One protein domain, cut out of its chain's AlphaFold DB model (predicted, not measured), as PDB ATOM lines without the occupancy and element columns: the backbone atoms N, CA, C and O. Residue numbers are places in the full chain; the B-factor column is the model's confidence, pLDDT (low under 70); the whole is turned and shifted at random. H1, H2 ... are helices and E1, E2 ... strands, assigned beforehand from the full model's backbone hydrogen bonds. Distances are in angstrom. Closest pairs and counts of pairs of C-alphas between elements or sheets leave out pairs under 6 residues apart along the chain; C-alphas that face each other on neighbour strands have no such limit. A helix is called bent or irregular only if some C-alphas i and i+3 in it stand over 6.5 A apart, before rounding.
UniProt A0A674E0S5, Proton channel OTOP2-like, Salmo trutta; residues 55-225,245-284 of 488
ATOM      1  N   ASN A  55     125.226 135.945 180.497       68.56
ATOM      2  CA  ASN A  55     125.453 134.527 180.208       68.56
ATOM      3  C   ASN A  55     126.465 134.324 179.068       68.56
ATOM      4  O   ASN A  55     127.310 133.436 179.155       68.56
ATOM      5  N   ARG A  56     126.452 135.181 178.035       71.56
ATOM      6  CA  ARG A  56     127.439 135.132 176.938       71.56
ATOM      7  C   ARG A  56     128.862 135.432 177.404       71.56
ATOM      8  O   ARG A  56     129.776 134.709 177.026       71.56
ATOM      9  N   SER A  57     129.061 136.461 178.232       70.69
ATOM     10  CA  SER A  57     130.387 136.756 178.800       70.69
ATOM     11  C   SER A  57     130.875 135.639 179.728       70.69
ATOM     12  O   SER A  57     132.058 135.304 179.706       70.69
ATOM     13  N   TRP A  58     129.970 135.045 180.508       77.00
ATOM     14  CA  TRP A  58     130.279 133.925 181.398       77.00
ATOM     15  C   TRP A  58     130.783 132.705 180.622       77.00
ATOM     16  O   TRP A  58     131.823 132.135 180.954       77.00
ATOM     17  N   LEU A  59     130.083 132.358 179.538       82.06
ATOM     18  CA  LEU A  59     130.474 131.280 178.631       82.06
ATOM     19  C   LEU A  59     131.814 131.577 177.951       82.06
ATOM     20  O   LEU A  59     132.689 130.720 177.945       82.06
ATOM     21  N   LEU A  60     132.009 132.795 177.438       81.31
ATOM     22  CA  LEU A  60     133.242 133.169 176.740       81.31
ATOM     23  C   LEU A  60     134.468 133.112 177.661       81.31
ATOM     24  O   LEU A  60     135.484 132.526 177.295       81.31
ATOM     25  N   SER A  61     134.352 133.656 178.876       84.06
ATOM     26  CA  SER A  61     135.398 133.565 179.898       84.06
ATOM     27  C   SER A  61     135.732 132.110 180.227       84.06
ATOM     28  O   SER A  61     136.902 131.761 180.308       84.06
ATOM     29  N   SER A  62     134.715 131.257 180.374       82.81
ATOM     30  CA  SER A  62     134.910 129.840 180.700       82.81
ATOM     31  C   SER A  62     135.587 129.073 179.559       82.81
ATOM     32  O   SER A  62     136.453 128.242 179.811       82.81
ATOM     33  N   ILE A  63     135.240 129.373 178.302       87.31
ATOM     34  CA  ILE A  63     135.838 128.736 177.119       87.31
ATOM     35  C   ILE A  63     137.319 129.097 176.989       87.31
ATOM     36  O   ILE A  63     138.136 128.207 176.762       87.31
ATOM     37  N   ILE A  64     137.684 130.376 177.145       84.00
ATOM     38  CA  ILE A  64     139.091 130.810 177.084       84.00
ATOM     39  C   ILE A  64     139.907 130.056 178.138       84.00
ATOM     40  O   ILE A  64     140.933 129.455 177.830       84.00
ATOM     41  N   THR A  65     139.400 130.014 179.365       83.94
ATOM     42  CA  THR A  65     140.041 129.326 180.484       83.94
ATOM     43  C   THR A  65     140.158 127.821 180.263       83.94
ATOM     44  O   THR A  65     141.219 127.256 180.524       83.94
ATOM     45  N   ALA A  66     139.123 127.172 179.728       88.56
ATOM     46  CA  ALA A  66     139.170 125.753 179.390       88.56
ATOM     47  C   ALA A  66     140.245 125.451 178.334       88.56
ATOM     48  O   ALA A  66     140.984 124.485 178.482       88.56
ATOM     49  N   ASN A  67     140.390 126.299 177.311       90.94
ATOM     50  CA  ASN A  67     141.441 126.134 176.302       90.94
ATOM     51  C   ASN A  67     142.845 126.277 176.903       90.94
ATOM     52  O   ASN A  67     143.723 125.480 176.582       90.94
ATOM     53  N   VAL A  68     143.047 127.242 177.808       91.19
ATOM     54  CA  VAL A  68     144.320 127.394 178.535       91.19
ATOM     55  C   VAL A  68     144.635 126.141 179.356       91.19
ATOM     56  O   VAL A  68     145.758 125.646 179.296       91.19
ATOM     57  N   LEU A  69     143.646 125.597 180.074       92.88
ATOM     58  CA  LEU A  69     143.812 124.373 180.863       92.88
ATOM     59  C   LEU A  69     144.137 123.164 179.980       92.88
ATOM     60  O   LEU A  69     145.059 122.419 180.291       92.88
ATOM     61  N   ILE A  70     143.421 122.976 178.867       93.44
ATOM     62  CA  ILE A  70     143.654 121.860 177.936       93.44
ATOM     63  C   ILE A  70     145.064 121.939 177.344       93.44
ATOM     64  O   ILE A  70     145.777 120.934 177.323       93.44
ATOM     65  N   LEU A  71     145.489 123.128 176.906       92.00
ATOM     66  CA  LEU A  71     146.840 123.344 176.392       92.00
ATOM     67  C   LEU A  71     147.899 123.038 177.459       92.00
ATOM     68  O   LEU A  71     148.875 122.346 177.175       92.00
ATOM     69  N   GLY A  72     147.696 123.507 178.690       91.75
ATOM     70  CA  GLY A  72     148.614 123.238 179.790       91.75
ATOM     71  C   GLY A  72     148.689 121.755 180.157       91.75
ATOM     72  O   GLY A  72     149.788 121.227 180.290       91.75
ATOM     73  N   ILE A  73     147.558 121.045 180.213       91.75
ATOM     74  CA  ILE A  73     147.521 119.588 180.436       91.75
ATOM     75  C   ILE A  73     148.301 118.847 179.342       91.75
ATOM     76  O   ILE A  73     149.059 117.925 179.650       91.75
ATOM     77  N   ALA A  74     148.156 119.257 178.076       90.62
ATOM     78  CA  ALA A  74     148.898 118.664 176.967       90.62
ATOM     79  C   ALA A  74     150.414 118.893 177.101       90.62
ATOM     80  O   ALA A  74     151.193 117.967 176.874       90.62
ATOM     81  N   LEU A  75     150.837 120.092 177.518       90.19
ATOM     82  CA  LEU A  75     152.250 120.418 177.741       90.19
ATOM     83  C   LEU A  75     152.845 119.671 178.942       90.19
ATOM     84  O   LEU A  75     153.939 119.125 178.824       90.19
ATOM     85  N   VAL A  76     152.125 119.609 180.066       89.69
ATOM     86  CA  VAL A  76     152.534 118.851 181.261       89.69
ATOM     87  C   VAL A  76     152.692 117.375 180.907       89.69
ATOM     88  O   VAL A  76     153.761 116.808 181.111       89.69
ATOM     89  N   SER A  77     151.675 116.773 180.284       88.00
ATOM     90  CA  SER A  77     151.726 115.365 179.864       88.00
ATOM     91  C   SER A  77     152.880 115.120 178.889       88.00
ATOM     92  O   SER A  77     153.656 114.183 179.061       88.00
ATOM     93  N   GLY A  78     153.048 116.002 177.899       85.12
ATOM     94  CA  GLY A  78     154.141 115.928 176.931       85.12
ATOM     95  C   GLY A  78     155.534 116.021 177.559       85.12
ATOM     96  O   GLY A  78     156.452 115.397 177.045       85.12
ATOM     97  N   SER A  79     155.683 116.748 178.673       81.56
ATOM     98  CA  SER A  79     156.957 116.859 179.398       81.56
ATOM     99  C   SER A  79     157.332 115.601 180.190       81.56
ATOM    100  O   SER A  79     158.511 115.375 180.439       81.56
ATOM    101  N   VAL A  80     156.348 114.777 180.570       82.12
ATOM    102  CA  VAL A  80     156.564 113.520 181.310       82.12
ATOM    103  C   VAL A  80     156.911 112.376 180.359       82.12
ATOM    104  O   VAL A  80     157.763 111.538 180.653       82.12
ATOM    105  N   PHE A  81     156.254 112.316 179.199       78.62
ATOM    106  CA  PHE A  81     156.478 111.249 178.229       78.62
ATOM    107  C   PHE A  81     157.685 111.571 177.332       78.62
ATOM    108  O   PHE A  81     157.542 112.178 176.272       78.62
ATOM    109  N   ASN A  82     158.865 111.069 177.721       62.94
ATOM    110  CA  ASN A  82     160.177 111.218 177.053       62.94
ATOM    111  C   ASN A  82     160.240 110.856 175.547       62.94
ATOM    112  O   ASN A  82     161.272 111.043 174.909       62.94
ATOM    113  N   ASN A  83     159.158 110.339 174.958       61.25
ATOM    114  CA  ASN A  83     159.066 110.006 173.534       61.25
ATOM    115  C   ASN A  83     158.706 111.210 172.637       61.25
ATOM    116  O   ASN A  83     158.664 111.066 171.413       61.25
ATOM    117  N   VAL A  84     158.440 112.391 173.206       62.81
ATOM    118  CA  VAL A  84     158.066 113.604 172.459       62.81
ATOM    119  C   VAL A  84     159.091 114.715 172.714       62.81
ATOM    120  O   VAL A  84     159.530 114.915 173.838       62.81
ATOM    121  N   LYS A  85     159.454 115.489 171.679       63.00
ATOM    122  CA  LYS A  85     160.427 116.610 171.721       63.00
ATOM    123  C   LYS A  85     159.995 117.824 172.582       63.00
ATOM    124  O   LYS A  85     160.485 118.934 172.368       63.00
ATOM    125  N   ILE A  86     159.039 117.671 173.497       70.25
ATOM    126  CA  ILE A  86     158.580 118.760 174.365       70.25
ATOM    127  C   ILE A  86     159.486 118.793 175.597       70.25
ATOM    128  O   ILE A  86     159.317 118.022 176.532       70.25
ATOM    129  N   ASN A  87     160.451 119.712 175.596       71.81
ATOM    130  CA  ASN A  87     161.339 119.914 176.740       71.81
ATOM    131  C   ASN A  87     160.603 120.591 177.909       71.81
ATOM    132  O   ASN A  87     159.743 121.445 177.689       71.81
ATOM    133  N   ALA A  88     161.028 120.310 179.148       77.19
ATOM    134  CA  ALA A  88     160.555 120.981 180.370       77.19
ATOM    135  C   ALA A  88     160.640 122.523 180.296       77.19
ATOM    136  O   ALA A  88     159.825 123.232 180.880       77.19
ATOM    137  N   ILE A  89     161.574 123.045 179.495       81.06
ATOM    138  CA  ILE A  89     161.723 124.477 179.203       81.06
ATOM    139  C   ILE A  89     160.455 125.055 178.551       81.06
ATOM    140  O   ILE A  89     160.033 126.154 178.901       81.06
ATOM    141  N   ASN A  90     159.806 124.322 177.638       86.31
ATOM    142  CA  ASN A  90     158.590 124.793 176.965       86.31
ATOM    143  C   ASN A  90     157.427 124.937 177.955       86.31
ATOM    144  O   ASN A  90     156.678 125.912 177.891       86.31
ATOM    145  N   LEU A  91     157.307 123.989 178.893       87.19
ATOM    146  CA  LEU A  91     156.330 124.060 179.978       87.19
ATOM    147  C   LEU A  91     156.613 125.264 180.886       87.19
ATOM    148  O   LEU A  91     155.699 126.031 181.181       87.19
ATOM    149  N   GLN A  92     157.874 125.480 181.270       88.12
ATOM    150  CA  GLN A  92     158.267 126.639 182.078       88.12
ATOM    151  C   GLN A  92     157.949 127.964 181.377       88.12
ATOM    152  O   GLN A  92     157.367 128.844 181.999       88.12
ATOM    153  N   ILE A  93     158.252 128.108 180.081       89.88
ATOM    154  CA  ILE A  93     157.918 129.320 179.312       89.88
ATOM    155  C   ILE A  93     156.405 129.567 179.313       89.88
ATOM    156  O   ILE A  93     155.967 130.688 179.567       89.88
ATOM    157  N   PHE A  94     155.601 128.528 179.072       92.38
ATOM    158  CA  PHE A  94     154.142 128.629 179.118       92.38
ATOM    159  C   PHE A  94     153.639 129.101 180.490       92.38
ATOM    160  O   PHE A  94     152.827 130.026 180.564       92.38
ATOM    161  N   LEU A  95     154.160 128.522 181.577       93.44
ATOM    162  CA  LEU A  95     153.798 128.921 182.936       93.44
ATOM    163  C   LEU A  95     154.237 130.359 183.246       93.44
ATOM    164  O   LEU A  95     153.438 131.115 183.791       93.44
ATOM    165  N   ILE A  96     155.445 130.776 182.845       93.69
ATOM    166  CA  ILE A  96     155.926 132.161 183.004       93.69
ATOM    167  C   ILE A  96     154.962 133.138 182.324       93.69
ATOM    168  O   ILE A  96     154.546 134.118 182.941       93.69
ATOM    169  N   VAL A  97     154.572 132.870 181.073       94.06
ATOM    170  CA  VAL A  97     153.650 133.739 180.323       94.06
ATOM    171  C   VAL A  97     152.296 133.843 181.027       94.06
ATOM    172  O   VAL A  97     151.779 134.950 181.191       94.06
ATOM    173  N   LEU A  98     151.737 132.720 181.489       94.38
ATOM    174  CA  LEU A  98     150.479 132.719 182.241       94.38
ATOM    175  C   LEU A  98     150.589 133.506 183.550       94.38
ATOM    176  O   LEU A  98     149.734 134.341 183.851       94.38
ATOM    177  N   VAL A  99     151.649 133.272 184.317       95.88
ATOM    178  CA  VAL A  99     151.887 133.936 185.600       95.88
ATOM    179  C   VAL A  99     152.060 135.446 185.418       95.88
ATOM    180  O   VAL A  99     151.441 136.225 186.142       95.88
ATOM    181  N   ILE A 100     152.812 135.892 184.412       95.88
ATOM    182  CA  ILE A 100     152.964 137.322 184.111       95.88
ATOM    183  C   ILE A 100     151.615 137.942 183.728       95.88
ATOM    184  O   ILE A 100     151.254 138.992 184.260       95.88
ATOM    185  N   LEU A 101     150.845 137.286 182.852       95.12
ATOM    186  CA  LEU A 101     149.542 137.786 182.408       95.12
ATOM    187  C   LEU A 101     148.558 137.938 183.581       95.12
ATOM    188  O   LEU A 101     147.861 138.949 183.687       95.12
ATOM    189  N   THR A 102     148.525 136.961 184.488       95.62
ATOM    190  CA  THR A 102     147.657 137.005 185.678       95.62
ATOM    191  C   THR A 102     148.095 138.064 186.677       95.62
ATOM    192  O   THR A 102     147.253 138.796 187.196       95.62
ATOM    193  N   THR A 103     149.403 138.195 186.907       96.12
ATOM    194  CA  THR A 103     149.977 139.217 187.789       96.12
ATOM    195  C   THR A 103     149.650 140.613 187.273       96.12
ATOM    196  O   THR A 103     149.163 141.450 188.034       96.12
ATOM    197  N   ALA A 104     149.836 140.854 185.973       95.19
ATOM    198  CA  ALA A 104     149.509 142.125 185.339       95.19
ATOM    199  C   ALA A 104     148.020 142.472 185.492       95.19
ATOM    200  O   ALA A 104     147.681 143.606 185.830       95.19
ATOM    201  N   TRP A 105     147.129 141.493 185.311       94.44
ATOM    202  CA  TRP A 105     145.699 141.701 185.525       94.44
ATOM    203  C   TRP A 105     145.358 142.024 186.992       94.44
ATOM    204  O   TRP A 105     144.613 142.972 187.238       94.44
ATOM    205  N   MET A 106     145.919 141.292 187.964       93.81
ATOM    206  CA  MET A 106     145.679 141.543 189.395       93.81
ATOM    207  C   MET A 106     146.165 142.931 189.822       93.81
ATOM    208  O   MET A 106     145.457 143.630 190.546       93.81
ATOM    209  N   LEU A 107     147.337 143.358 189.341       93.44
ATOM    210  CA  LEU A 107     147.860 144.705 189.583       93.44
ATOM    211  C   LEU A 107     146.969 145.775 188.950       93.44
ATOM    212  O   LEU A 107     146.631 146.754 189.613       93.44
ATOM    213  N   ASN A 108     146.537 145.574 187.703       90.81
ATOM    214  CA  ASN A 108     145.624 146.493 187.031       90.81
ATOM    215  C   ASN A 108     144.299 146.634 187.800       90.81
ATOM    216  O   ASN A 108     143.817 147.744 188.011       90.81
ATOM    217  N   TYR A 109     143.744 145.522 188.286       88.56
ATOM    218  CA  TYR A 109     142.550 145.550 189.126       88.56
ATOM    219  C   TYR A 109     142.794 146.298 190.444       88.56
ATOM    220  O   TYR A 109     142.004 147.161 190.819       88.56
ATOM    221  N   ALA A 110     143.886 145.988 191.147       87.44
ATOM    222  CA  ALA A 110     144.187 146.586 192.443       87.44
ATOM    223  C   ALA A 110     144.463 148.097 192.338       87.44
ATOM    224  O   ALA A 110     144.046 148.853 193.210       87.44
ATOM    225  N   ILE A 111     145.132 148.552 191.277       87.50
ATOM    226  CA  ILE A 111     145.517 149.958 191.104       87.50
ATOM    227  C   ILE A 111     144.375 150.790 190.517       87.50
ATOM    228  O   ILE A 111     144.110 151.879 191.023       87.50
ATOM    229  N   TYR A 112     143.712 150.300 189.467       83.31
ATOM    230  CA  TYR A 112     142.710 151.073 188.730       83.31
ATOM    231  C   TYR A 112     141.293 150.724 189.178       83.31
ATOM    232  O   TYR A 112     140.587 151.578 189.706       83.31
ATOM    233  N   THR A 113     140.885 149.461 189.032       76.94
ATOM    234  CA  THR A 113     139.492 149.049 189.269       76.94
ATOM    235  C   THR A 113     139.067 149.201 190.730       76.94
ATOM    236  O   THR A 113     137.924 149.555 190.991       76.94
ATOM    237  N   SER A 114     139.956 148.953 191.695       75.19
ATOM    238  CA  SER A 114     139.606 149.060 193.119       75.19
ATOM    239  C   SER A 114     139.470 150.505 193.618       75.19
ATOM    240  O   SER A 114     138.813 150.734 194.631       75.19
ATOM    241  N   ARG A 115     140.086 151.469 192.917       76.56
ATOM    242  CA  ARG A 115     140.097 152.894 193.285       76.56
ATOM    243  C   ARG A 115     138.956 153.700 192.669       76.56
ATOM    244  O   ARG A 115     138.781 154.853 193.043       76.56
ATOM    245  N   GLU A 116     138.210 153.131 191.726       74.06
ATOM    246  CA  GLU A 116     137.037 153.790 191.156       74.06
ATOM    247  C   GLU A 116     135.890 153.801 192.177       74.06
ATOM    248  O   GLU A 116     135.354 152.751 192.554       74.06
ATOM    249  N   ASP A 117     135.497 155.004 192.605       50.25
ATOM    250  CA  ASP A 117     134.316 155.229 193.437       50.25
ATOM    251  C   ASP A 117     133.096 154.618 192.716       50.25
ATOM    252  O   ASP A 117     132.774 154.998 191.593       50.25
ATOM    253  N   HIS A 118     132.451 153.622 193.344       53.84
ATOM    254  CA  HIS A 118     131.351 152.771 192.830       53.84
ATOM    255  C   HIS A 118     131.710 151.469 192.075       53.84
ATOM    256  O   HIS A 118     130.792 150.732 191.698       53.84
ATOM    257  N   ALA A 119     132.982 151.092 191.902       56.66
ATOM    258  CA  ALA A 119     133.324 149.798 191.282       56.66
ATOM    259  C   ALA A 119     133.010 148.582 192.184       56.66
ATOM    260  O   ALA A 119     132.602 147.520 191.688       56.66
ATOM    261  N   VAL A 120     133.147 148.753 193.505       57.56
ATOM    262  CA  VAL A 120     132.809 147.764 194.543       57.56
ATOM    263  C   VAL A 120     131.603 148.274 195.329       57.56
ATOM    264  O   VAL A 120     131.731 149.135 196.192       57.56
ATOM    265  N   LEU A 121     130.414 147.761 195.005       55.31
ATOM    266  CA  LEU A 121     129.158 148.252 195.590       55.31
ATOM    267  C   LEU A 121     128.886 147.662 196.982       55.31
ATOM    268  O   LEU A 121     128.328 148.328 197.846       55.31
ATOM    269  N   TYR A 122     129.264 146.400 197.190       60.78
ATOM    270  CA  TYR A 122     128.992 145.656 198.418       60.78
ATOM    271  C   TYR A 122     130.125 144.670 198.715       60.78
ATOM    272  O   TYR A 122     130.810 144.209 197.796       60.78
ATOM    273  N   LYS A 123     130.306 144.336 199.997       58.38
ATOM    274  CA  LYS A 123     131.213 143.276 200.452       58.38
ATOM    275  C   LYS A 123     130.400 142.091 200.957       58.38
ATOM    276  O   LYS A 123     129.668 142.229 201.929       58.38
ATOM    277  N   ASP A 124     130.540 140.931 200.321       60.16
ATOM    278  CA  ASP A 124     129.839 139.718 200.760       60.16
ATOM    279  C   ASP A 124     130.441 139.231 202.090       60.16
ATOM    280  O   ASP A 124     131.599 138.818 202.156       60.16
ATOM    281  N   SER A 125     129.651 139.309 203.163       57.31
ATOM    282  CA  SER A 125     130.071 138.939 204.519       57.31
ATOM    283  C   SER A 125     130.417 137.449 204.652       57.31
ATOM    284  O   SER A 125     131.282 137.075 205.447       57.31
ATOM    285  N   HIS A 126     129.811 136.596 203.818       61.50
ATOM    286  CA  HIS A 126     130.087 135.160 203.780       61.50
ATOM    287  C   HIS A 126     131.250 134.793 202.845       61.50
ATOM    288  O   HIS A 126     131.724 133.656 202.877       61.50
ATOM    289  N   ALA A 127     131.740 135.725 202.022       60.44
ATOM    290  CA  ALA A 127     132.869 135.482 201.132       60.44
ATOM    291  C   ALA A 127     134.211 135.660 201.859       60.44
ATOM    292  O   ALA A 127     134.469 136.674 202.508       60.44
ATOM    293  N   GLY A 128     135.104 134.676 201.719       62.72
ATOM    294  CA  GLY A 128     136.456 134.741 202.280       62.72
ATOM    295  C   GLY A 128     136.470 134.876 203.808       62.72
ATOM    296  O   GLY A 128     136.935 135.908 204.311       62.72
ATOM    297  N   PRO A 129     135.965 133.874 204.556       74.38
ATOM    298  CA  PRO A 129     136.016 133.883 206.012       74.38
ATOM    299  C   PRO A 129     137.464 133.988 206.510       74.38
ATOM    300  O   PRO A 129     138.408 133.590 205.825       74.38
ATOM    301  N   GLY A 130     137.651 134.532 207.716       80.06
ATOM    302  CA  GLY A 130     138.985 134.833 208.252       80.06
ATOM    303  C   GLY A 130     139.936 133.630 208.274       80.06
ATOM    304  O   GLY A 130     141.113 133.792 207.972       80.06
ATOM    305  N   TRP A 131     139.424 132.423 208.535       84.38
ATOM    306  CA  TRP A 131     140.219 131.188 208.517       84.38
ATOM    307  C   TRP A 131     140.759 130.851 207.120       84.38
ATOM    308  O   TRP A 131     141.912 130.447 206.996       84.38
ATOM    309  N   LEU A 132     139.971 131.085 206.062       84.12
ATOM    310  CA  LEU A 132     140.376 130.828 204.676       84.12
ATOM    311  C   LEU A 132     141.498 131.788 204.257       84.12
ATOM    312  O   LEU A 132     142.463 131.391 203.608       84.12
ATOM    313  N   ARG A 133     141.400 133.045 204.699       87.94
ATOM    314  CA  ARG A 133     142.435 134.068 204.492       87.94
ATOM    315  C   ARG A 133     143.705 133.776 205.291       87.94
ATOM    316  O   ARG A 133     144.800 133.952 204.772       87.94
ATOM    317  N   GLY A 134     143.566 133.324 206.537       91.25
ATOM    318  CA  GLY A 134     144.698 132.903 207.364       91.25
ATOM    319  C   GLY A 134     145.458 131.733 206.734       91.25
ATOM    320  O   GLY A 134     146.680 131.796 206.622       91.25
ATOM    321  N   GLY A 135     144.732 130.723 206.243       91.38
ATOM    322  CA  GLY A 135     145.304 129.602 205.491       91.38
ATOM    323  C   GLY A 135     146.056 130.058 204.238       91.38
ATOM    324  O   GLY A 135     147.198 129.654 204.045       91.38
ATOM    325  N   LEU A 136     145.471 130.966 203.444       93.75
ATOM    326  CA  LEU A 136     146.129 131.546 202.264       93.75
ATOM    327  C   LEU A 136     147.507 132.125 202.593       93.75
ATOM    328  O   LEU A 136     148.480 131.834 201.904       93.75
ATOM    329  N   VAL A 137     147.581 132.957 203.635       95.19
ATOM    330  CA  VAL A 137     148.819 133.644 204.022       95.19
ATOM    331  C   VAL A 137     149.844 132.648 204.549       95.19
ATOM    332  O   VAL A 137     151.009 132.730 204.170       95.19
ATOM    333  N   LEU A 138     149.424 131.685 205.374       95.56
ATOM    334  CA  LEU A 138     150.310 130.649 205.901       95.56
ATOM    335  C   LEU A 138     150.947 129.828 204.771       95.56
ATOM    336  O   LEU A 138     152.173 129.733 204.695       95.56
ATOM    337  N   PHE A 139     150.128 129.280 203.869       96.50
ATOM    338  CA  PHE A 139     150.619 128.492 202.738       96.50
ATOM    339  C   PHE A 139     151.421 129.346 201.750       96.50
ATOM    340  O   PHE A 139     152.433 128.883 201.223       96.50
ATOM    341  N   GLY A 140     151.037 130.611 201.555       96.25
ATOM    342  CA  GLY A 140     151.777 131.568 200.736       96.25
ATOM    343  C   GLY A 140     153.185 131.828 201.273       96.25
ATOM    344  O   GLY A 140     154.149 131.737 200.520       96.25
ATOM    345  N   ILE A 141     153.338 132.061 202.582       96.69
ATOM    346  CA  ILE A 141     154.653 132.260 203.215       96.69
ATOM    347  C   ILE A 141     155.526 131.008 203.068       96.69
ATOM    348  O   ILE A 141     156.682 131.123 202.662       96.69
ATOM    349  N   CYS A 142     154.988 129.813 203.336       95.88
ATOM    350  CA  CYS A 142     155.737 128.564 203.162       95.88
ATOM    351  C   CYS A 142     156.192 128.357 201.707       95.88
ATOM    352  O   CYS A 142     157.321 127.929 201.467       95.88
ATOM    353  N   SER A 143     155.343 128.712 200.741       95.56
ATOM    354  CA  SER A 143     155.650 128.621 199.306       95.56
ATOM    355  C   SER A 143     156.725 129.625 198.878       95.56
ATOM    356  O   SER A 143     157.607 129.286 198.095       95.56
ATOM    357  N   LEU A 144     156.729 130.833 199.450       95.88
ATOM    358  CA  LEU A 144     157.798 131.809 199.223       95.88
ATOM    359  C   LEU A 144     159.137 131.343 199.793       95.88
ATOM    360  O   LEU A 144     160.167 131.508 199.145       95.88
ATOM    361  N   ILE A 145     159.137 130.734 200.983       95.38
ATOM    362  CA  ILE A 145     160.349 130.139 201.566       95.38
ATOM    363  C   ILE A 145     160.877 129.022 200.656       95.38
ATOM    364  O   ILE A 145     162.080 128.962 200.397       95.38
ATOM    365  N   MET A 146     159.987 128.179 200.122       93.38
ATOM    366  CA  MET A 146     160.349 127.151 199.145       93.38
ATOM    367  C   MET A 146     161.015 127.763 197.908       93.38
ATOM    368  O   MET A 146     162.078 127.295 197.506       93.38
ATOM    369  N   ASP A 147     160.430 128.810 197.321       92.75
ATOM    370  CA  ASP A 147     160.991 129.466 196.136       92.75
ATOM    371  C   ASP A 147     162.358 130.096 196.429       92.75
ATOM    372  O   ASP A 147     163.279 129.957 195.625       92.75
ATOM    373  N   VAL A 148     162.549 130.698 197.608       92.81
ATOM    374  CA  VAL A 148     163.860 131.206 198.051       92.81
ATOM    375  C   VAL A 148     164.892 130.080 198.139       92.81
ATOM    376  O   VAL A 148     166.009 130.240 197.645       92.81
ATOM    377  N   PHE A 149     164.535 128.930 198.716       91.62
ATOM    378  CA  PHE A 149     165.437 127.776 198.789       91.62
ATOM    379  C   PHE A 149     165.743 127.186 197.411       91.62
ATOM    380  O   PHE A 149     166.902 126.866 197.142       91.62
ATOM    381  N   LYS A 150     164.756 127.109 196.509       88.38
ATOM    382  CA  LYS A 150     164.967 126.691 195.114       88.38
ATOM    383  C   LYS A 150     165.920 127.631 194.380       88.38
ATOM    384  O   LYS A 150     166.853 127.163 193.734       88.38
ATOM    385  N   ILE A 151     165.727 128.946 194.511       89.12
ATOM    386  CA  ILE A 151     166.610 129.957 193.911       89.12
ATOM    387  C   ILE A 151     168.030 129.799 194.456       89.12
ATOM    388  O   ILE A 151     168.970 129.723 193.669       89.12
ATOM    389  N   ALA A 152     168.194 129.706 195.778       87.88
ATOM    390  CA  ALA A 152     169.502 129.531 196.406       87.88
ATOM    391  C   ALA A 152     170.202 128.248 195.929       87.88
ATOM    392  O   ALA A 152     171.398 128.275 195.631       87.88
ATOM    393  N   ASN A 153     169.454 127.149 195.789       84.69
ATOM    394  CA  ASN A 153     169.982 125.898 195.262       84.69
ATOM    395  C   ASN A 153     170.434 126.052 193.802       84.69
ATOM    396  O   ASN A 153     171.578 125.751 193.479       84.69
ATOM    397  N   TYR A 154     169.587 126.600 192.924       82.62
ATOM    398  CA  TYR A 154     169.929 126.799 191.509       82.62
ATOM    399  C   TYR A 154     171.094 127.767 191.295       82.62
ATOM    400  O   TYR A 154     171.910 127.540 190.404       82.62
ATOM    401  N   VAL A 155     171.224 128.802 192.130       83.69
ATOM    402  CA  VAL A 155     172.395 129.691 192.128       83.69
ATOM    403  C   VAL A 155     173.678 128.907 192.425       83.69
ATOM    404  O   VAL A 155     174.690 129.119 191.760       83.69
ATOM    405  N   GLY A 156     173.631 127.942 193.347       79.00
ATOM    406  CA  GLY A 156     174.759 127.056 193.655       79.00
ATOM    407  C   GLY A 156     175.208 126.159 192.490       79.00
ATOM    408  O   GLY A 156     176.373 125.755 192.459       79.00
ATOM    409  N   TYR A 157     174.316 125.900 191.525       76.38
ATOM    410  CA  TYR A 157     174.540 125.066 190.335       76.38
ATOM    411  C   TYR A 157     174.681 125.864 189.024       76.38
ATOM    412  O   TYR A 157     174.753 125.265 187.950       76.38
ATOM    413  N   LEU A 158     174.779 127.198 189.082       69.00
ATOM    414  CA  LEU A 158     174.895 128.082 187.906       69.00
ATOM    415  C   LEU A 158     176.012 127.702 186.922       69.00
ATOM    416  O   LEU A 158     175.927 128.023 185.741       69.00
ATOM    417  N   HIS A 159     177.062 127.026 187.393       66.00
ATOM    418  CA  HIS A 159     178.168 126.566 186.550       66.00
ATOM    419  C   HIS A 159     177.826 125.354 185.669       66.00
ATOM    420  O   HIS A 159     178.573 125.063 184.738       66.00
ATOM    421  N   CYS A 160     176.718 124.662 185.938       65.06
ATOM    422  CA  CYS A 160     176.347 123.413 185.273       65.06
ATOM    423  C   CYS A 160     174.989 123.460 184.576       65.06
ATOM    424  O   CYS A 160     174.680 122.559 183.801       65.06
ATOM    425  N   ASP A 161     174.182 124.486 184.841       64.31
ATOM    426  CA  ASP A 161     172.807 124.559 184.366       64.31
ATOM    427  C   ASP A 161     172.464 125.934 183.781       64.31
ATOM    428  O   ASP A 161     172.998 126.969 184.175       64.31
ATOM    429  N   SER A 162     171.540 125.951 182.818       64.06
ATOM    430  CA  SER A 162     171.124 127.180 182.134       64.06
ATOM    431  C   SER A 162     170.461 128.179 183.089       64.06
ATOM    432  O   SER A 162     169.480 127.849 183.759       64.06
ATOM    433  N   ALA A 163     170.892 129.447 183.036       62.66
ATOM    434  CA  ALA A 163     170.356 130.562 183.834       62.66
ATOM    435  C   ALA A 163     168.829 130.769 183.709       62.66
ATOM    436  O   ALA A 163     168.194 131.340 184.593       62.66
ATOM    437  N   VAL A 164     168.216 130.257 182.636       63.94
ATOM    438  CA  VAL A 164     166.761 130.282 182.402       63.94
ATOM    439  C   VAL A 164     165.978 129.571 183.518       63.94
ATOM    440  O   VAL A 164     164.864 129.990 183.830       63.94
ATOM    441  N   LYS A 165     166.562 128.565 184.189       69.25
ATOM    442  CA  LYS A 165     165.912 127.828 185.292       69.25
ATOM    443  C   LYS A 165     165.641 128.689 186.535       69.25
ATOM    444  O   LYS A 165     164.730 128.378 187.293       69.25
ATOM    445  N   ILE A 166     166.376 129.790 186.727       80.38
ATOM    446  CA  ILE A 166     166.195 130.716 187.864       80.38
ATOM    447  C   ILE A 166     165.013 131.663 187.635       80.38
ATOM    448  O   ILE A 166     164.370 132.107 188.586       80.38
ATOM    449  N   VAL A 167     164.690 131.958 186.373       86.38
ATOM    450  CA  VAL A 167     163.650 132.934 186.022       86.38
ATOM    451  C   VAL A 167     162.283 132.490 186.536       86.38
ATOM    452  O   VAL A 167     161.538 133.307 187.074       86.38
ATOM    453  N   PHE A 168     161.957 131.201 186.412       88.44
ATOM    454  CA  PHE A 168     160.644 130.693 186.802       88.44
ATOM    455  C   PHE A 168     160.362 130.829 188.313       88.44
ATOM    456  O   PHE A 168     159.372 131.486 188.638       88.44
ATOM    457  N   PRO A 169     161.215 130.339 189.239       90.62
ATOM    458  CA  PRO A 169     161.017 130.545 190.678       90.62
ATOM    459  C   PRO A 169     160.914 132.019 191.092       90.62
ATOM    460  O   PRO A 169     160.115 132.360 191.958       90.62
ATOM    461  N   VAL A 170     161.677 132.918 190.457       93.00
ATOM    462  CA  VAL A 170     161.609 134.363 190.750       93.00
ATOM    463  C   VAL A 170     160.256 134.947 190.339       93.00
ATOM    464  O   VAL A 170     159.624 135.667 191.114       93.00
ATOM    465  N   VAL A 171     159.788 134.626 189.130       93.94
ATOM    466  CA  VAL A 171     158.473 135.065 188.636       93.94
ATOM    467  C   VAL A 171     157.347 134.468 189.487       93.94
ATOM    468  O   VAL A 171     156.389 135.172 189.809       93.94
ATOM    469  N   GLN A 172     157.476 133.205 189.899       94.50
ATOM    470  CA  GLN A 172     156.519 132.536 190.778       94.50
ATOM    471  C   GLN A 172     156.447 133.206 192.158       94.50
ATOM    472  O   GLN A 172     155.349 133.516 192.618       94.50
ATOM    473  N   ALA A 173     157.586 133.522 192.780       95.69
ATOM    474  CA  ALA A 173     157.616 134.193 194.077       95.69
ATOM    475  C   ALA A 173     156.929 135.571 194.030       95.69
ATOM    476  O   ALA A 173     156.123 135.908 194.901       95.69
ATOM    477  N   LEU A 174     157.187 136.361 192.980       96.19
ATOM    478  CA  LEU A 174     156.508 137.647 192.769       96.19
ATOM    479  C   LEU A 174     154.996 137.474 192.594       96.19
ATOM    480  O   LEU A 174     154.214 138.246 193.153       96.19
ATOM    481  N   PHE A 175     154.574 136.451 191.854       97.31
ATOM    482  CA  PHE A 175     153.163 136.132 191.682       97.31
ATOM    483  C   PHE A 175     152.487 135.745 192.993       97.31
ATOM    484  O   PHE A 175     151.441 136.309 193.301       97.31
ATOM    485  N   ILE A 176     153.090 134.862 193.795       96.69
ATOM    486  CA  ILE A 176     152.542 134.453 195.096       96.69
ATOM    487  C   ILE A 176     152.381 135.670 196.013       96.69
ATOM    488  O   ILE A 176     151.334 135.819 196.646       96.69
ATOM    489  N   LEU A 177     153.358 136.583 196.042       96.44
ATOM    490  CA  LEU A 177     153.270 137.833 196.807       96.44
ATOM    491  C   LEU A 177     152.081 138.699 196.365       96.44
ATOM    492  O   LEU A 177     151.240 139.069 197.189       96.44
ATOM    493  N   VAL A 178     151.991 139.006 195.067       96.44
ATOM    494  CA  VAL A 178     150.924 139.858 194.514       96.44
ATOM    495  C   VAL A 178     149.553 139.208 194.688       96.44
ATOM    496  O   VAL A 178     148.592 139.871 195.077       96.44
ATOM    497  N   GLN A 179     149.451 137.909 194.432       97.12
ATOM    498  CA  GLN A 179     148.211 137.156 194.524       97.12
ATOM    499  C   GLN A 179     147.725 137.017 195.965       97.12
ATOM    500  O   GLN A 179     146.536 137.207 196.221       97.12
ATOM    501  N   THR A 180     148.624 136.720 196.908       95.69
ATOM    502  CA  THR A 180     148.280 136.637 198.333       95.69
ATOM    503  C   THR A 180     147.738 137.977 198.811       95.69
ATOM    504  O   THR A 180     146.680 138.023 199.437       95.69
ATOM    505  N   TYR A 181     148.399 139.079 198.444       93.38
ATOM    506  CA  TYR A 181     147.930 140.431 198.741       93.38
ATOM    507  C   TYR A 181     146.548 140.715 198.128       93.38
ATOM    508  O   TYR A 181     145.630 141.156 198.825       93.38
ATOM    509  N   PHE A 182     146.377 140.408 196.838       93.88
ATOM    510  CA  PHE A 182     145.125 140.609 196.111       93.88
ATOM    511  C   PHE A 182     143.964 139.836 196.746       93.88
ATOM    512  O   PHE A 182     142.932 140.421 197.075       93.88
ATOM    513  N   LEU A 183     144.128 138.528 196.951       92.31
ATOM    514  CA  LEU A 183     143.083 137.669 197.497       92.31
ATOM    515  C   LEU A 183     142.806 137.980 198.967       92.31
ATOM    516  O   LEU A 183     141.656 137.874 199.384       92.31
ATOM    517  N   TRP A 184     143.799 138.405 199.749       90.19
ATOM    518  CA  TRP A 184     143.598 138.829 201.137       90.19
ATOM    519  C   TRP A 184     142.669 140.046 201.247       90.19
ATOM    520  O   TRP A 184     141.727 140.044 202.051       90.19
ATOM    521  N   LEU A 185     142.902 141.074 200.426       86.62
ATOM    522  CA  LEU A 185     142.126 142.316 200.467       86.62
ATOM    523  C   LEU A 185     140.777 142.184 199.755       86.62
ATOM    524  O   LEU A 185     139.743 142.525 200.335       86.62
ATOM    525  N   HIS A 186     140.781 141.641 198.537       85.69
ATOM    526  CA  HIS A 186     139.668 141.755 197.592       85.69
ATOM    527  C   HIS A 186     138.740 140.532 197.536       85.69
ATOM    528  O   HIS A 186     137.757 140.555 196.802       85.69
ATOM    529  N   THR A 187     138.959 139.474 198.334       79.38
ATOM    530  CA  THR A 187     138.069 138.278 198.335       79.38
ATOM    531  C   THR A 187     136.600 138.590 198.623       79.38
ATOM    532  O   THR A 187     135.732 137.789 198.283       79.38
ATOM    533  N   LYS A 188     136.324 139.707 199.304       74.50
ATOM    534  CA  LYS A 188     134.967 140.123 199.683       74.50
ATOM    535  C   LYS A 188     134.297 141.009 198.642       74.50
ATOM    536  O   LYS A 188     133.103 141.258 198.762       74.50
ATOM    537  N   ASP A 189     135.034 141.491 197.649       72.06
ATOM    538  CA  ASP A 189     134.546 142.536 196.760       72.06
ATOM    539  C   ASP A 189     133.529 141.980 195.753       72.06
ATOM    540  O   ASP A 189     133.817 141.069 194.971       72.06
ATOM    541  N   CYS A 190     132.326 142.559 195.727       68.56
ATOM    542  CA  CYS A 190     131.324 142.281 194.701       68.56
ATOM    543  C   CYS A 190     131.399 143.328 193.581       68.56
ATOM    544  O   CYS A 190     130.775 144.389 193.650       68.56
ATOM    545  N   VAL A 191     132.139 143.008 192.519       65.75
ATOM    546  CA  VAL A 191     132.352 143.908 191.373       65.75
ATOM    547  C   VAL A 191     131.152 143.893 190.427       65.75
ATOM    548  O   VAL A 191     130.741 142.828 189.948       65.75
ATOM    549  N   GLN A 192     130.599 145.070 190.112       62.81
ATOM    550  CA  GLN A 192     129.478 145.203 189.166       62.81
ATOM    551  C   GLN A 192     129.823 145.958 187.874       62.81
ATOM    552  O   GLN A 192     129.191 145.673 186.854       62.81
ATOM    553  N   LEU A 193     130.834 146.839 187.894       62.31
ATOM    554  CA  LEU A 193     131.143 147.769 186.800       62.31
ATOM    555  C   LEU A 193     131.832 147.080 185.602       62.31
ATOM    556  O   LEU A 193     131.247 146.968 184.528       62.31
ATOM    557  N   GLN A 194     133.030 146.511 185.783       66.31
ATOM    558  CA  GLN A 194     133.799 145.857 184.706       66.31
ATOM    559  C   GLN A 194     133.620 144.327 184.648       66.31
ATOM    560  O   GLN A 194     134.578 143.568 184.490       66.31
ATOM    561  N   ARG A 195     132.373 143.841 184.727       72.44
ATOM    562  CA  ARG A 195     132.050 142.400 184.856       72.44
ATOM    563  C   ARG A 195     132.779 141.476 183.870       72.44
ATOM    564  O   ARG A 195     133.173 140.386 184.266       72.44
ATOM    565  N   ASN A 196     132.943 141.862 182.605       80.00
ATOM    566  CA  ASN A 196     133.515 140.967 181.590       80.00
ATOM    567  C   ASN A 196     135.030 140.772 181.774       80.00
ATOM    568  O   ASN A 196     135.507 139.639 181.737       80.00
ATOM    569  N   ILE A 197     135.765 141.865 182.007       83.94
ATOM    570  CA  ILE A 197     137.221 141.838 182.215       83.94
ATOM    571  C   ILE A 197     137.531 141.160 183.545       83.94
ATOM    572  O   ILE A 197     138.397 140.289 183.600       83.94
ATOM    573  N   THR A 198     136.790 141.497 184.605       86.06
ATOM    574  CA  THR A 198     137.033 140.909 185.921       86.06
ATOM    575  C   THR A 198     136.720 139.410 185.952       86.06
ATOM    576  O   THR A 198     137.459 138.644 186.561       86.06
ATOM    577  N   ARG A 199     135.684 138.953 185.232       86.88
ATOM    578  CA  ARG A 199     135.401 137.515 185.083       86.88
ATOM    579  C   ARG A 199     136.502 136.771 184.346       86.88
ATOM    580  O   ARG A 199     136.908 135.713 184.814       86.88
ATOM    581  N   CYS A 200     136.963 137.332 183.226       88.75
ATOM    582  CA  CYS A 200     138.054 136.756 182.447       88.75
ATOM    583  C   CYS A 200     139.313 136.631 183.302       88.75
ATOM    584  O   CYS A 200     139.897 135.557 183.385       88.75
ATOM    585  N   GLY A 201     139.669 137.700 184.010       91.25
ATOM    586  CA  GLY A 201     140.828 137.709 184.884       91.25
ATOM    587  C   GLY A 201     140.735 136.735 186.052       91.25
ATOM    588  O   GLY A 201     141.683 135.998 186.275       91.25
ATOM    589  N   LEU A 202     139.586 136.622 186.729       91.69
ATOM    590  CA  LEU A 202     139.426 135.625 187.795       91.69
ATOM    591  C   LEU A 202     139.461 134.181 187.295       91.69
ATOM    592  O   LEU A 202     140.012 133.320 187.977       91.69
ATOM    593  N   MET A 203     138.888 133.894 186.124       91.44
ATOM    594  CA  MET A 203     138.999 132.557 185.536       91.44
ATOM    595  C   MET A 203     140.414 132.272 185.039       91.44
ATOM    596  O   MET A 203     140.884 131.143 185.144       91.44
ATOM    597  N   LEU A 204     141.121 133.286 184.540       93.38
ATOM    598  CA  LEU A 204     142.535 133.179 184.223       93.38
ATOM    599  C   LEU A 204     143.353 132.897 185.494       93.38
ATOM    600  O   LEU A 204     144.125 131.946 185.495       93.38
ATOM    601  N   THR A 205     143.124 133.625 186.594       95.06
ATOM    602  CA  THR A 205     143.733 133.346 187.904       95.06
ATOM    603  C   THR A 205     143.432 131.917 188.351       95.06
ATOM    604  O   THR A 205     144.359 131.195 188.707       95.06
ATOM    605  N   LEU A 206     142.174 131.467 188.288       94.50
ATOM    606  CA  LEU A 206     141.797 130.084 188.604       94.50
ATOM    607  C   LEU A 206     142.612 129.076 187.778       94.50
ATOM    608  O   LEU A 206     143.205 128.161 188.341       94.50
ATOM    609  N   SER A 207     142.671 129.256 186.457       94.62
ATOM    610  CA  SER A 207     143.404 128.341 185.578       94.62
ATOM    611  C   SER A 207     144.901 128.336 185.852       94.62
ATOM    612  O   SER A 207     145.491 127.265 185.945       94.62
ATOM    613  N   THR A 208     145.513 129.496 186.077       95.88
ATOM    614  CA  THR A 208     146.938 129.579 186.409       95.88
ATOM    615  C   THR A 208     147.268 128.833 187.691       95.88
ATOM    616  O   THR A 208     148.234 128.080 187.700       95.88
ATOM    617  N   ASN A 209     146.447 128.950 188.736       96.81
ATOM    618  CA  ASN A 209     146.668 128.182 189.961       96.81
ATOM    619  C   ASN A 209     146.499 126.674 189.746       96.81
ATOM    620  O   ASN A 209     147.314 125.902 190.235       96.81
ATOM    621  N   LEU A 210     145.498 126.241 188.973       95.06
ATOM    622  CA  LEU A 210     145.339 124.822 188.634       95.06
ATOM    623  C   LEU A 210     146.506 124.292 187.785       95.06
ATOM    624  O   LEU A 210     146.911 123.146 187.952       95.06
ATOM    625  N   MET A 211     147.071 125.113 186.897       95.31
ATOM    626  CA  MET A 211     148.250 124.746 186.108       95.31
ATOM    627  C   MET A 211     149.519 124.683 186.958       95.31
ATOM    628  O   MET A 211     150.298 123.748 186.790       95.31
ATOM    629  N   LEU A 212     149.710 125.620 187.890       94.75
ATOM    630  CA  LEU A 212     150.811 125.575 188.858       94.75
ATOM    631  C   LEU A 212     150.690 124.358 189.780       94.75
ATOM    632  O   LEU A 212     151.680 123.665 189.993       94.75
ATOM    633  N   TRP A 213     149.478 124.043 190.247       95.69
ATOM    634  CA  TRP A 213     149.190 122.829 191.009       95.69
ATOM    635  C   TRP A 213     149.559 121.567 190.217       95.69
ATOM    636  O   TRP A 213     150.352 120.759 190.694       95.69
ATOM    637  N   MET A 214     149.065 121.424 188.982       93.50
ATOM    638  CA  MET A 214     149.391 120.281 188.116       93.50
ATOM    639  C   MET A 214     150.897 120.156 187.858       93.50
ATOM    640  O   MET A 214     151.439 119.052 187.906       93.50
ATOM    641  N   ALA A 215     151.578 121.271 187.583       91.56
ATOM    642  CA  ALA A 215     153.016 121.287 187.340       91.56
ATOM    643  C   ALA A 215     153.807 120.886 188.595       91.56
ATOM    644  O   ALA A 215     154.700 120.050 188.494       91.56
ATOM    645  N   ALA A 216     153.441 121.411 189.769       91.19
ATOM    646  CA  ALA A 216     154.080 121.072 191.038       91.19
ATOM    647  C   ALA A 216     153.883 119.593 191.408       91.19
ATOM    648  O   ALA A 216     154.855 118.927 191.754       91.19
ATOM    649  N   VAL A 217     152.663 119.060 191.262       91.50
ATOM    650  CA  VAL A 217     152.363 117.632 191.486       91.50
ATOM    651  C   VAL A 217     153.168 116.747 190.533       91.50
ATOM    652  O   VAL A 217     153.700 115.713 190.936       91.50
ATOM    653  N   THR A 218     153.283 117.153 189.266       89.06
ATOM    654  CA  THR A 218     154.046 116.404 188.257       89.06
ATOM    655  C   THR A 218     155.542 116.416 188.562       89.06
ATOM    656  O   THR A 218     156.192 115.376 188.477       89.06
ATOM    657  N   GLU A 219     156.091 117.569 188.944       84.44
ATOM    658  CA  GLU A 219     157.503 117.717 189.304       84.44
ATOM    659  C   GLU A 219     157.856 116.908 190.562       84.44
ATOM    660  O   GLU A 219     158.860 116.193 190.568       84.44
ATOM    661  N   GLU A 220     157.007 116.946 191.594       85.44
ATOM    662  CA  GLU A 220     157.173 116.129 192.803       85.44
ATOM    663  C   GLU A 220     157.119 114.629 192.478       85.44
ATOM    664  O   GLU A 220     157.983 113.865 192.911       85.44
ATOM    665  N   SER A 221     156.147 114.209 191.660       84.44
ATOM    666  CA  SER A 221     155.997 112.806 191.248       84.44
ATOM    667  C   SER A 221     157.207 112.310 190.453       84.44
ATOM    668  O   SER A 221     157.673 111.186 190.649       84.44
ATOM    669  N   LEU A 222     157.752 113.147 189.563       80.94
ATOM    670  CA  LEU A 222     158.949 112.805 188.801       80.94
ATOM    671  C   LEU A 222     160.166 112.666 189.722       80.94
ATOM    672  O   LEU A 222     160.914 111.702 189.593       80.94
ATOM    673  N   HIS A 223     160.338 113.562 190.695       72.44
ATOM    674  CA  HIS A 223     161.443 113.455 191.647       72.44
ATOM    675  C   HIS A 223     161.392 112.154 192.465       72.44
ATOM    676  O   HIS A 223     162.416 111.498 192.629       72.44
ATOM    677  N   GLN A 224     160.206 111.725 192.909       66.94
ATOM    678  CA  GLN A 224     160.048 110.473 193.667       66.94
ATOM    679  C   GLN A 224     160.308 109.202 192.840       66.94
ATOM    680  O   GLN A 224     160.579 108.149 193.414       66.94
ATOM    681  N   THR A 225     160.216 109.271 191.508       64.94
ATOM    682  CA  THR A 225     160.429 108.107 190.626       64.94
ATOM    683  C   THR A 225     161.876 107.945 190.163       64.94
ATOM    684  O   THR A 225     162.263 106.849 189.755       64.94
ATOM    685  N   HIS A 245     178.385 125.641 197.066       71.06
ATOM    686  CA  HIS A 245     178.170 125.758 198.513       71.06
ATOM    687  C   HIS A 245     177.998 124.390 199.191       71.06
ATOM    688  O   HIS A 245     177.376 123.485 198.645       71.06
ATOM    689  N   SER A 246     178.451 124.259 200.444       70.88
ATOM    690  CA  SER A 246     178.241 123.049 201.265       70.88
ATOM    691  C   SER A 246     176.773 122.806 201.652       70.88
ATOM    692  O   SER A 246     176.435 121.737 202.151       70.88
ATOM    693  N   ALA A 247     175.898 123.793 201.433       79.94
ATOM    694  CA  ALA A 247     174.497 123.766 201.841       79.94
ATOM    695  C   ALA A 247     173.529 123.232 200.768       79.94
ATOM    696  O   ALA A 247     172.348 123.091 201.068       79.94
ATOM    697  N   CYS A 248     173.977 122.925 199.544       79.62
ATOM    698  CA  CYS A 248     173.067 122.588 198.438       79.62
ATOM    699  C   CYS A 248     172.220 121.341 198.717       79.62
ATOM    700  O   CYS A 248     171.007 121.393 198.575       79.62
ATOM    701  N   ALA A 249     172.817 120.273 199.257       80.88
ATOM    702  CA  ALA A 249     172.071 119.070 199.640       80.88
ATOM    703  C   ALA A 249     171.014 119.340 200.735       80.88
ATOM    704  O   ALA A 249     169.938 118.743 200.745       80.88
ATOM    705  N   VAL A 250     171.302 120.263 201.661       85.50
ATOM    706  CA  VAL A 250     170.361 120.654 202.724       85.50
ATOM    707  C   VAL A 250     169.231 121.510 202.153       85.50
ATOM    708  O   VAL A 250     168.073 121.289 202.499       85.50
ATOM    709  N   LEU A 251     169.551 122.456 201.267       85.75
ATOM    710  CA  LEU A 251     168.575 123.301 200.576       85.75
ATOM    711  C   LEU A 251     167.663 122.476 199.670       85.75
ATOM    712  O   LEU A 251     166.456 122.703 199.668       85.75
ATOM    713  N   GLU A 252     168.235 121.504 198.962       84.12
ATOM    714  CA  GLU A 252     167.515 120.558 198.120       84.12
ATOM    715  C   GLU A 252     166.460 119.805 198.918       84.12
ATOM    716  O   GLU A 252     165.257 119.925 198.667       84.12
ATOM    717  N   LYS A 253     166.900 119.129 199.978       85.19
ATOM    718  CA  LYS A 253     166.005 118.431 200.895       85.19
ATOM    719  C   LYS A 253     164.948 119.372 201.489       85.19
ATOM    720  O   LYS A 253     163.776 119.008 201.557       85.19
ATOM    721  N   ALA A 254     165.334 120.583 201.897       88.38
ATOM    722  CA  ALA A 254     164.431 121.550 202.516       88.38
ATOM    723  C   ALA A 254     163.320 122.027 201.572       88.38
ATOM    724  O   ALA A 254     162.160 122.058 201.987       88.38
ATOM    725  N   TYR A 255     163.628 122.376 200.318       87.38
ATOM    726  CA  TYR A 255     162.576 122.802 199.396       87.38
ATOM    727  C   TYR A 255     161.658 121.635 199.010       87.38
ATOM    728  O   TYR A 255     160.463 121.868 198.833       87.38
ATOM    729  N   TYR A 256     162.155 120.390 198.953       86.31
ATOM    730  CA  TYR A 256     161.308 119.209 198.727       86.31
ATOM    731  C   TYR A 256     160.277 118.999 199.839       86.31
ATOM    732  O   TYR A 256     159.107 118.757 199.546       86.31
ATOM    733  N   TYR A 257     160.650 119.198 201.106       87.56
ATOM    734  CA  TYR A 257     159.678 119.172 202.211       87.56
ATOM    735  C   TYR A 257     158.611 120.267 202.123       87.56
ATOM    736  O   TYR A 257     157.548 120.122 202.726       87.56
ATOM    737  N   LEU A 258     158.885 121.360 201.406       91.12
ATOM    738  CA  LEU A 258     157.967 122.489 201.296       91.12
ATOM    739  C   LEU A 258     157.023 122.414 200.080       91.12
ATOM    740  O   LEU A 258     156.072 123.196 200.025       91.12
ATOM    741  N   TYR A 259     157.217 121.469 199.150       89.06
ATOM    742  CA  TYR A 259     156.345 121.289 197.974       89.06
ATOM    743  C   TYR A 259     154.854 121.170 198.309       89.06
ATOM    744  O   TYR A 259     154.061 121.874 197.673       89.06
ATOM    745  N   PRO A 260     154.445 120.366 199.314       92.88
ATOM    746  CA  PRO A 260     153.036 120.237 199.665       92.88
ATOM    747  C   PRO A 260     152.381 121.578 200.012       92.88
ATOM    748  O   PRO A 260     151.222 121.794 199.678       92.88
ATOM    749  N   PHE A 261     153.118 122.526 200.605       94.69
ATOM    750  CA  PHE A 261     152.565 123.847 200.912       94.69
ATOM    751  C   PHE A 261     152.278 124.676 199.654       94.69
ATOM    752  O   PHE A 261     151.293 125.409 199.639       94.69
ATOM    753  N   ASN A 262     153.084 124.535 198.597       94.25
ATOM    754  CA  ASN A 262     152.836 125.192 197.307       94.25
ATOM    755  C   ASN A 262     151.649 124.572 196.556       94.25
ATOM    756  O   ASN A 262     150.831 125.278 195.955       94.25
ATOM    757  N   ILE A 263     151.523 123.246 196.632       94.44
ATOM    758  CA  ILE A 263     150.377 122.501 196.100       94.44
ATOM    759  C   ILE A 263     149.090 122.969 196.796       94.44
ATOM    760  O   ILE A 263     148.129 123.343 196.119       94.44
ATOM    761  N   GLU A 264     149.093 123.034 198.129       94.38
ATOM    762  CA  GLU A 264     147.957 123.517 198.924       94.38
ATOM    763  C   GLU A 264     147.653 124.997 198.669       94.38
ATOM    764  O   GLU A 264     146.497 125.352 198.440       94.38
ATOM    765  N   TYR A 265     148.670 125.868 198.622       96.19
ATOM    766  CA  TYR A 265     148.489 127.286 198.293       96.19
ATOM    767  C   TYR A 265     147.734 127.458 196.970       96.19
ATOM    768  O   TYR A 265     146.747 128.198 196.902       96.19
ATOM    769  N   SER A 266     148.150 126.724 195.936       96.00
ATOM    770  CA  SER A 266     147.533 126.770 194.609       96.00
ATOM    771  C   SER A 266     146.062 126.324 194.642       96.00
ATOM    772  O   SER A 266     145.207 126.950 194.005       96.00
ATOM    773  N   LEU A 267     145.715 125.293 195.419       93.38
ATOM    774  CA  LEU A 267     144.324 124.846 195.591       93.38
ATOM    775  C   LEU A 267     143.478 125.853 196.384       93.38
ATOM    776  O   LEU A 267     142.373 126.197 195.952       93.38
ATOM    777  N   PHE A 268     144.001 126.390 197.489       92.19
ATOM    778  CA  PHE A 268     143.337 127.434 198.277       92.19
ATOM    779  C   PHE A 268     143.047 128.669 197.423       92.19
ATOM    780  O   PHE A 268     141.922 129.184 197.409       92.19
ATOM    781  N   ALA A 269     144.045 129.137 196.679       94.69
ATOM    782  CA  ALA A 269     143.917 130.313 195.840       94.69
ATOM    783  C   ALA A 269     142.955 130.086 194.659       94.69
ATOM    784  O   ALA A 269     142.164 130.977 194.339       94.69
ATOM    785  N   SER A 270     142.942 128.880 194.077       93.31
ATOM    786  CA  SER A 270     141.937 128.448 193.092       93.31
ATOM    787  C   SER A 270     140.519 128.524 193.662       93.31
ATOM    788  O   SER A 270     139.635 129.137 193.059       93.31
ATOM    789  N   ALA A 271     140.298 127.957 194.852       89.62
ATOM    790  CA  ALA A 271     138.995 127.974 195.510       89.62
ATOM    791  C   ALA A 271     138.524 129.409 195.799       89.62
ATOM    792  O   ALA A 271     137.382 129.755 195.495       89.62
ATOM    793  N   MET A 272     139.404 130.279 196.304       89.06
ATOM    794  CA  MET A 272     139.085 131.694 196.543       89.06
ATOM    795  C   MET A 272     138.771 132.462 195.255       89.06
ATOM    796  O   MET A 272     137.788 133.204 195.223       89.06
ATOM    797  N   ALA A 273     139.544 132.261 194.185       91.06
ATOM    798  CA  ALA A 273     139.266 132.870 192.884       91.06
ATOM    799  C   ALA A 273     137.912 132.404 192.319       91.06
ATOM    800  O   ALA A 273     137.144 133.216 191.798       91.06
ATOM    801  N   TYR A 274     137.578 131.120 192.479       87.94
ATOM    802  CA  TYR A 274     136.286 130.569 192.074       87.94
ATOM    803  C   TYR A 274     135.119 131.150 192.889       87.94
ATOM    804  O   TYR A 274     134.112 131.554 192.304       87.94
ATOM    805  N   VAL A 275     135.249 131.242 194.220       83.00
ATOM    806  CA  VAL A 275     134.245 131.874 195.100       83.00
ATOM    807  C   VAL A 275     134.012 133.321 194.669       83.00
ATOM    808  O   VAL A 275     132.872 133.723 194.437       83.00
ATOM    809  N   MET A 276     135.092 134.086 194.490       84.25
ATOM    810  CA  MET A 276     135.029 135.481 194.057       84.25
ATOM    811  C   MET A 276     134.349 135.602 192.685       84.25
ATOM    812  O   MET A 276     133.473 136.445 192.505       84.25
ATOM    813  N   TRP A 277     134.656 134.710 191.739       84.44
ATOM    814  CA  TRP A 277     134.043 134.701 190.408       84.44
ATOM    815  C   TRP A 277     132.554 134.347 190.433       84.44
ATOM    816  O   TRP A 277     131.753 134.984 189.744       84.44
ATOM    817  N   LYS A 278     132.160 133.364 191.248       78.50
ATOM    818  CA  LYS A 278     130.757 132.950 191.400       78.50
ATOM    819  C   LYS A 278     129.922 134.034 192.088       78.50
ATOM    820  O   LYS A 278     128.753 134.211 191.745       78.50
ATOM    821  N   ASN A 279     130.531 134.793 192.996       73.44
ATOM    822  CA  ASN A 279     129.885 135.904 193.694       73.44
ATOM    823  C   ASN A 279     129.742 137.164 192.819       73.44
ATOM    824  O   ASN A 279     128.939 138.045 193.136       73.44
ATOM    825  N   MET A 280     130.442 137.253 191.677       71.31
ATOM    826  CA  MET A 280     130.375 138.425 190.800       71.31
ATOM    827  C   MET A 280     129.003 138.644 190.173       71.31
ATOM    828  O   MET A 280     128.589 138.008 189.191       71.31
ATOM    829  N   GLY A 281     128.347 139.690 190.664       58.12
ATOM    830  CA  GLY A 281     127.113 140.191 190.102       58.12
ATOM    831  C   GLY A 281     125.850 139.521 190.627       58.12
ATOM    832  O   GLY A 281     124.837 139.567 189.923       58.12
ATOM    833  N   ARG A 282     125.923 138.910 191.808       62.25
ATOM    834  CA  ARG A 282     124.762 138.576 192.633       62.25
ATOM    835  C   ARG A 282     124.352 139.835 193.413       62.25
ATOM    836  O   ARG A 282     125.218 140.489 193.983       62.25
ATOM    837  N   LEU A 283     123.063 140.192 193.409       54.69
ATOM    838  CA  LEU A 283     122.531 141.045 194.474       54.69
ATOM    839  C   LEU A 283     122.422 140.145 195.701       54.69
ATOM    840  O   LEU A 283     121.754 139.113 195.641       54.69
ATOM    841  N   VAL A 284     123.180 140.459 196.745       55.19
ATOM    842  CA  VAL A 284     123.080 139.758 198.022       55.19
ATOM    843  C   VAL A 284     121.912 140.394 198.762       55.19
ATOM    844  O   VAL A 284     121.956 141.590 199.030       55.19
TER     845      VAL A 284
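Overview. This is residues 55 to 225 and 245 to 284 of the 488 residues of the protein "Proton channel OTOP2-like" of Salmo trutta (UniProt A0A674E0S5). An elongated up-and-down bundle of long helices: H2, H4, H3, H6b and H5 stand round in a ring, H1 packs on the outside along H5, and a small two-stranded sheet, E1 and E2, sits at one end. H6 is bent, and its first arm, H6a, lies beside H3 at the end of the bundle away from the small sheet. The printed part has 211 residues with six named helices and two named strands, in the order H1 H2 E1 H3 H4 E2 H5 H6, and is mostly helix; E1 and E2 are antiparallel. The whole is compact, with a radius of gyration of the C-alphas of 18.1 A, and spans 57 by 35 by 27 A.

Arrangement. E1, residues 120 to 123, and E2, residues 189 to 191, are antiparallel neighbours at 144 degrees, with N 190 and O 122 3.0 A apart, within hydrogen-bond range. H6, residues 248 to 279, was assigned as one helix by its hydrogen bonds but is bent: C-alphas 257 and 260 are 7.2 A apart, and arms H6a, residues 248 to 257, and H6b, residues 260 to 279, stand at 41 degrees. The closest C-alphas of E2 and H6b, Cys 190 and Asn 279, are 6.6 A apart. H6b touches H5, residues 195 to 225, opposite ways at a shallow tilt of 20 degrees, closest at C-alphas 270 and 206, 4.8 A. H1, residues 55 to 80, touches H5 the same way at 17 degrees, closest at C-alphas 61 and 200, 4.9 A. H2, residues 88 to 111, and H4, residues 164 to 186, touch, closest at C-alphas 103 and 175, 5.9 A. H3, residues 130 to 156, and H4 form a helical hairpin, closest at C-alphas 147 and 169, 5.6 A. H3 touches H6a with residues 145 to 156 alone, closest at C-alphas 146 and 255, 4.9 A. H1 and H3 are apart. Every O i to N i+4 pair is within hydrogen-bond range in H1, H2, H3, H5, H6a and H6b; in H4 17 of 19 are.

Along the chain. H1 begins at C-alpha 55 (125.453, 134.527, 180.208) and is 37.6 A long. H5 measures 44.9 A, H3 39.4 A, H2 34.4 A and H4 33.1 A. H6b, 28.6 A, ends at C-alpha 279 (129.885, 135.904, 193.694).

Size, cuts and confidence. The C-alphas farthest apart, of Ser 246 and Leu 283, are 58.9 A apart. Residues 226 to 244 are not printed; C-alphas 225 and 245 are 26.2 A apart across this cut. Of the links printed whole, none is long. Mean pLDDT of the printed part is 83.6; 36 residues are under 70, among them 117 to 128 and 158 to 165.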